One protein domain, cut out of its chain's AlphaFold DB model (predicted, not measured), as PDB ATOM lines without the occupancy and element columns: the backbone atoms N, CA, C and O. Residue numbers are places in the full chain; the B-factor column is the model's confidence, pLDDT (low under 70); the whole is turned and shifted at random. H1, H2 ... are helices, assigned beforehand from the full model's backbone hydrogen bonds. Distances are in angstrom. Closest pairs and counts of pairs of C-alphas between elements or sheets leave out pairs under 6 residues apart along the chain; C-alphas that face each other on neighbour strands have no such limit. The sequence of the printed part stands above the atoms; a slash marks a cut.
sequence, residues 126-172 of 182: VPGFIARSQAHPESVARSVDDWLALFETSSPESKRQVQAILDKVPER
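AT A GLANCE: This is residues 126 to 172 of the 182 residues of the protein "Phytanoyl-CoA dioxygenase family protein" of Gemmatimonadetes bacterium (UniProt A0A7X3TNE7). A long unnamed stretch, residues 126 to 143, runs out and folds back on itself, then leads into a hairpin of two short helices side by side, H1 and then H2. Residues 167 to 172 stick out as a free tail beyond H2. The printed part has 47 residues, with 20 in the two named helices, under half, and no named strand; the class is all helix. It is loose, with a radius of gyration of the C-alphas of 12.3 A, and flat, spanning 36 by 28 by 11 A.

HOW THE PARTS SIT: H1, residues 144 to 152, and H2, residues 156 to 166, form a helical hairpin. They touch; their closest C-alphas, those of Phe 151 and Lys 159, are 6.0 A apart. They run opposite ways at a shallow tilt of 27 degrees. In H2 every O i to N i+4 pair is within hydrogen-bond range, in H1 3 of 5.

IN THESE COORDINATES: H1 begins at C-alpha 144 (5.155, -1.143, 31.308) and is 12.9 A long. H2, 15.5 A long, ends at C-alpha 166 (-2.811, 0.663, 23.909).

THE WHOLE: The C-alphas farthest apart, those of Ala 135 and Lys 168, are 36.8 A apart. The printed part has no cut, and the link from H1 to H2 is tight. Residues 153, 171 and 172 have pLDDT under 70.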
ATOM      1  N   VAL A 126      -3.824  12.727  38.764       79.38
ATOM      2  CA  VAL A 126      -2.928  12.247  37.703       79.38
ATOM      3  C   VAL A 126      -1.919  11.273  38.318       79.38
ATOM      4  O   VAL A 126      -1.060  11.708  39.085       79.38
ATOM      5  N   PRO A 127      -1.992   9.964  38.016       78.50
ATOM      6  CA  PRO A 127      -1.057   9.004  38.586       78.50
ATOM      7  C   PRO A 127       0.367   9.268  38.075       78.50
ATOM      8  O   PRO A 127       0.604   9.410  36.873       78.50
ATOM      9  N   GLY A 128       1.311   9.346  39.010       86.50
ATOM     10  CA  GLY A 128       2.746   9.253  38.751       86.50
ATOM     11  C   GLY A 128       3.264   7.858  39.099       86.50
ATOM     12  O   GLY A 128       2.525   7.035  39.632       86.50
ATOM     13  N   PHE A 129       4.542   7.601  38.834       90.69
ATOM     14  CA  PHE A 129       5.203   6.351  39.211       90.69
ATOM     15  C   PHE A 129       6.507   6.632  39.949       90.69
ATOM     16  O   PHE A 129       7.171   7.643  39.707       90.69
ATOM     17  N   ILE A 130       6.896   5.721  40.839       93.38
ATOM     18  CA  ILE A 130       8.190   5.803  41.510       93.38
ATOM     19  C   ILE A 130       9.255   5.303  40.537       93.38
ATOM     20  O   ILE A 130       9.346   4.109  40.261       93.38
ATOM     21  N   ALA A 131      10.069   6.218  40.015       92.69
ATOM     22  CA  ALA A 131      11.176   5.866  39.126       92.69
ATOM     23  C   ALA A 131      12.394   5.316  39.893       92.69
ATOM     24  O   ALA A 131      13.184   4.547  39.350       92.69
ATOM     25  N   ARG A 132      12.570   5.713  41.162       92.75
ATOM     26  CA  ARG A 132      13.677   5.273  42.020       92.75
ATOM     27  C   ARG A 132      13.332   5.457  43.495       92.75
ATOM     28  O   ARG A 132      12.833   6.506  43.884       92.75
ATOM     29  N   SER A 133      13.672   4.473  44.325       94.25
ATOM     30  CA  SER A 133      13.601   4.581  45.785       94.25
ATOM     31  C   SER A 133      14.637   3.667  46.436       94.25
ATOM     32  O   SER A 133      14.761   2.503  46.062       94.25
ATOM     33  N   GLN A 134      15.402   4.201  47.392       92.56
ATOM     34  CA  GLN A 134      16.304   3.399  48.231       92.56
ATOM     35  C   GLN A 134      15.595   2.861  49.478       92.56
ATOM     36  O   GLN A 134      15.898   1.756  49.911       92.56
ATOM     37  N   ALA A 135      14.659   3.633  50.039       93.94
ATOM     38  CA  ALA A 135      13.904   3.249  51.231       93.94
ATOM     39  C   ALA A 135      12.845   2.174  50.931       93.94
ATOM     40  O   ALA A 135      12.625   1.293  51.755       93.94
ATOM     41  N   HIS A 136      12.243   2.238  49.738       94.00
ATOM     42  CA  HIS A 136      11.183   1.336  49.277       94.00
ATOM     43  C   HIS A 136      11.454   0.830  47.851       94.00
ATOM     44  O   HIS A 136      10.722   1.198  46.925       94.00
ATOM     45  N   PRO A 137      12.517   0.040  47.599       93.88
ATOM     46  CA  PRO A 137      12.843  -0.434  46.252       93.88
ATOM     47  C   PRO A 137      11.705  -1.212  45.573       93.88
ATOM     48  O   PRO A 137      11.622  -1.233  44.350       93.88
ATOM     49  N   GLU A 138      10.838  -1.857  46.348       93.12
ATOM     50  CA  GLU A 138       9.639  -2.576  45.907       93.12
ATOM     51  C   GLU A 138       8.559  -1.676  45.298       93.12
ATOM     52  O   GLU A 138       7.754  -2.162  44.514       93.12
ATOM     53  N   SER A 139       8.557  -0.380  45.624       91.25
ATOM     54  CA  SER A 139       7.601   0.593  45.073       91.25
ATOM     55  C   SER A 139       7.955   1.077  43.664       91.25
ATOM     56  O   SER A 139       7.143   1.742  43.024       91.25
ATOM     57  N   VAL A 140       9.169   0.778  43.185       93.69
ATOM     58  CA  VAL A 140       9.658   1.232  41.878       93.69
ATOM     59  C   VAL A 140       8.907   0.513  40.761       93.69
ATOM     60  O   VAL A 140       8.911  -0.717  40.720       93.69
ATOM     61  N   ALA A 141       8.334   1.269  39.821       91.44
ATOM     62  CA  ALA A 141       7.782   0.700  38.593       91.44
ATOM     63  C   ALA A 141       8.935   0.271  37.673       91.44
ATOM     64  O   ALA A 141       9.774   1.096  37.304       91.44
ATOM     65  N   ARG A 142       9.008  -1.020  37.329       89.62
ATOM     66  CA  ARG A 142      10.124  -1.616  36.567       89.62
ATOM     67  C   ARG A 142       9.733  -2.056  35.163       89.62
ATOM     68  O   ARG A 142      10.607  -2.402  34.372       89.62
ATOM     69  N   SER A 143       8.446  -2.058  34.856       87.75
ATOM     70  CA  SER A 143       7.904  -2.504  33.580       87.75
ATOM     71  C   SER A 143       6.751  -1.613  33.119       87.75
ATOM     72  O   SER A 143       6.211  -0.810  33.883       87.75
ATOM     73  N   VAL A 144       6.370  -1.767  31.848       82.69
ATOM     74  CA  VAL A 144       5.155  -1.143  31.308       82.69
ATOM     75  C   VAL A 144       3.924  -1.646  32.062       82.69
ATOM     76  O   VAL A 144       3.047  -0.843  32.358       82.69
ATOM     77  N   ASP A 145       3.891  -2.924  32.441       85.31
ATOM     78  CA  ASP A 145       2.786  -3.508  33.206       85.31
ATOM     79  C   ASP A 145       2.660  -2.868  34.596       85.31
ATOM     80  O   ASP A 145       1.564  -2.472  34.989       85.31
ATOM     81  N   ASP A 146       3.782  -2.663  35.302       87.50
ATOM     82  CA  ASP A 146       3.786  -1.951  36.589       87.50
ATOM     83  C   ASP A 146       3.245  -0.527  36.430       87.50
ATOM     84  O   ASP A 146       2.487  -0.046  37.271       87.50
ATOM     85  N   TRP A 147       3.626   0.158  35.347       85.44
ATOM     86  CA  TRP A 147       3.152   1.508  35.057       85.44
ATOM     87  C   TRP A 147       1.657   1.528  34.724       85.44
ATOM     88  O   TRP A 147       0.930   2.369  35.250       85.44
ATOM     89  N   LEU A 148       1.175   0.592  33.902       83.69
ATOM     90  CA  LEU A 148      -0.236   0.469  33.528       83.69
ATOM     91  C   LEU A 148      -1.127   0.169  34.738       83.69
ATOM     92  O   LEU A 148      -2.198   0.768  34.863       83.69
ATOM     93  N   ALA A 149      -0.659  -0.667  35.668       84.38
ATOM     94  CA  ALA A 149      -1.367  -0.978  36.908       84.38
ATOM     95  C   ALA A 149      -1.662   0.278  37.757       84.38
ATOM     96  O   ALA A 149      -2.689   0.354  38.435       84.38
ATOM     97  N   LEU A 150      -0.829   1.325  37.672       81.56
ATOM     98  CA  LEU A 150      -1.070   2.600  38.369       81.56
ATOM     99  C   LEU A 150      -2.319   3.323  37.848       81.56
ATOM    100  O   LEU A 150      -2.979   4.051  38.590       81.56
ATOM    101  N   PHE A 151      -2.690   3.098  36.587       78.25
ATOM    102  CA  PHE A 151      -3.892   3.675  35.993       78.25
ATOM    103  C   PHE A 151      -5.142   2.840  36.289       78.25
ATOM    104  O   PHE A 151      -6.255   3.366  36.207       78.25
ATOM    105  N   GLU A 152      -5.015   1.589  36.732       73.38
ATOM    106  CA  GLU A 152      -6.160   0.766  37.146       73.38
ATOM    107  C   GLU A 152      -6.862   1.299  38.399       73.38
ATOM    108  O   GLU A 152      -8.041   1.019  38.619       73.38
ATOM    109  N   THR A 153      -6.187   2.116  39.201       68.38
ATOM    110  CA  THR A 153      -6.790   2.797  40.360       68.38
ATOM    111  C   THR A 153      -7.175   4.250  40.061       68.38
ATOM    112  O   THR A 153      -7.810   4.903  40.886       68.38
ATOM    113  N   SER A 154      -6.855   4.744  38.859       71.81
ATOM    114  CA  SER A 154      -7.153   6.110  38.422       71.81
ATOM    115  C   SER A 154      -8.606   6.288  37.951       71.81
ATOM    116  O   SER A 154      -9.401   5.341  37.908       71.81
ATOM    117  N   SER A 155      -8.977   7.525  37.604       74.88
ATOM    118  CA  SER A 155     -10.335   7.856  37.160       74.88
ATOM    119  C   SER A 155     -10.790   7.009  35.948       74.88
ATOM    120  O   SER A 155      -9.964   6.605  35.121       74.88
ATOM    121  N   PRO A 156     -12.105   6.769  35.759       79.19
ATOM    122  CA  PRO A 156     -12.613   6.078  34.568       79.19
ATOM    123  C   PRO A 156     -12.206   6.740  33.244       79.19
ATOM    124  O   PRO A 156     -12.106   6.073  32.216       79.19
ATOM    125  N   GLU A 157     -11.985   8.055  33.244       77.50
ATOM    126  CA  GLU A 157     -11.497   8.785  32.077       77.50
ATOM    127  C   GLU A 157     -10.039   8.448  31.764       77.50
ATOM    128  O   GLU A 157      -9.746   8.053  30.636       77.50
ATOM    129  N   SER A 158      -9.165   8.501  32.769       73.62
ATOM    130  CA  SER A 158      -7.754   8.123  32.659       73.62
ATOM    131  C   SER A 158      -7.599   6.699  32.110       73.62
ATOM    132  O   SER A 158      -6.842   6.477  31.168       73.62
ATOM    133  N   LYS A 159      -8.397   5.746  32.611       76.62
ATOM    134  CA  LYS A 159      -8.416   4.360  32.106       76.62
ATOM    135  C   LYS A 159      -8.780   4.272  30.627       76.62
ATOM    136  O   LYS A 159      -8.113   3.577  29.866       76.62
ATOM    137  N   ARG A 160      -9.833   4.983  30.202       80.81
ATOM    138  CA  ARG A 160     -10.273   4.994  28.796       80.81
ATOM    139  C   ARG A 160      -9.215   5.586  27.872       80.81
ATOM    140  O   ARG A 160      -9.019   5.065  26.780       80.81
ATOM    141  N   GLN A 161      -8.543   6.653  28.302       79.06
ATOM    142  CA  GLN A 161      -7.466   7.273  27.530       79.06
ATOM    143  C   GLN A 161      -6.284   6.315  27.352       79.06
ATOM    144  O   GLN A 161      -5.813   6.149  26.229       79.06
ATOM    145  N   VAL A 162      -5.854   5.642  28.424       80.62
ATOM    146  CA  VAL A 162      -4.770   4.650  28.361       80.62
ATOM    147  C   VAL A 162      -5.144   3.484  27.448       80.62
ATOM    148  O   VAL A 162      -4.373   3.159  26.547       80.62
ATOM    149  N   GLN A 163      -6.343   2.910  27.593       81.62
ATOM    150  CA  GLN A 163      -6.782   1.805  26.734       81.62
ATOM    151  C   GLN A 163      -6.818   2.208  25.252       81.62
ATOM    152  O   GLN A 163      -6.303   1.487  24.406       81.62
ATOM    153  N   ALA A 164      -7.337   3.398  24.936       84.06
ATOM    154  CA  ALA A 164      -7.385   3.893  23.561       84.06
ATOM    155  C   ALA A 164      -5.993   4.116  22.938       84.06
ATOM    156  O   ALA A 164      -5.866   4.104  21.711       84.06
ATOM    157  N   ILE A 165      -4.966   4.358  23.762       81.31
ATOM    158  CA  ILE A 165      -3.570   4.394  23.319       81.31
ATOM    159  C   ILE A 165      -3.090   2.968  23.058       81.31
ATOM    160  O   ILE A 165      -2.613   2.703  21.958       81.31
ATOM    161  N   LEU A 166      -3.254   2.057  24.022       80.75
ATOM    162  CA  LEU A 166      -2.811   0.663  23.909       80.75
ATOM    163  C   LEU A 166      -3.402  -0.041  22.683       80.75
ATOM    164  O   LEU A 166      -2.662  -0.684  21.948       80.75
ATOM    165  N   ASP A 167      -4.684   0.181  22.388       85.19
ATOM    166  CA  ASP A 167      -5.368  -0.379  21.213       85.19
ATOM    167  C   ASP A 167      -4.735   0.056  19.874       85.19
ATOM    168  O   ASP A 167      -4.972  -0.557  18.830       85.19
ATOM    169  N   LYS A 168      -3.953   1.143  19.879       83.56
ATOM    170  CA  LYS A 168      -3.272   1.706  18.703       83.56
ATOM    171  C   LYS A 168      -1.771   1.439  18.686       83.56
ATOM    172  O   LYS A 168      -1.135   1.724  17.669       83.56
ATOM    173  N   VAL A 169      -1.191   0.945  19.780       75.19
ATOM    174  CA  VAL A 169       0.233   0.608  19.838       75.19
ATOM    175  C   VAL A 169       0.410  -0.767  19.192       75.19
ATOM    176  O   VAL A 169      -0.087  -1.755  19.725       75.19
ATOM    177  N   PRO A 170       1.089  -0.873  18.034       74.06
ATOM    178  CA  PRO A 170       1.366  -2.176  17.447       74.06
ATOM    179  C   PRO A 170       2.277  -2.967  18.386       74.06
ATOM    180  O   PRO A 170       3.222  -2.396  18.938       74.06
ATOM    181  N   GLU A 171       2.048  -4.276  18.516       69.25
ATOM    182  CA  GLU A 171       3.001  -5.143  19.205       69.25
ATOM    183  C   GLU A 171       4.368  -5.011  18.530       69.25
ATOM    184  O   GLU A 171       4.565  -5.361  17.363       69.25
ATOM    185  N   ARG A 172       5.317  -4.430  19.261       60.88
ATOM    186  CA  ARG A 172       6.711  -4.331  18.855       60.88
ATOM    187  C   ARG A 172       7.557  -4.916  19.973       60.88
ATOM    188  O   ARG A 172       7.336  -4.553  21.127       60.88
TER     189      ARG A 172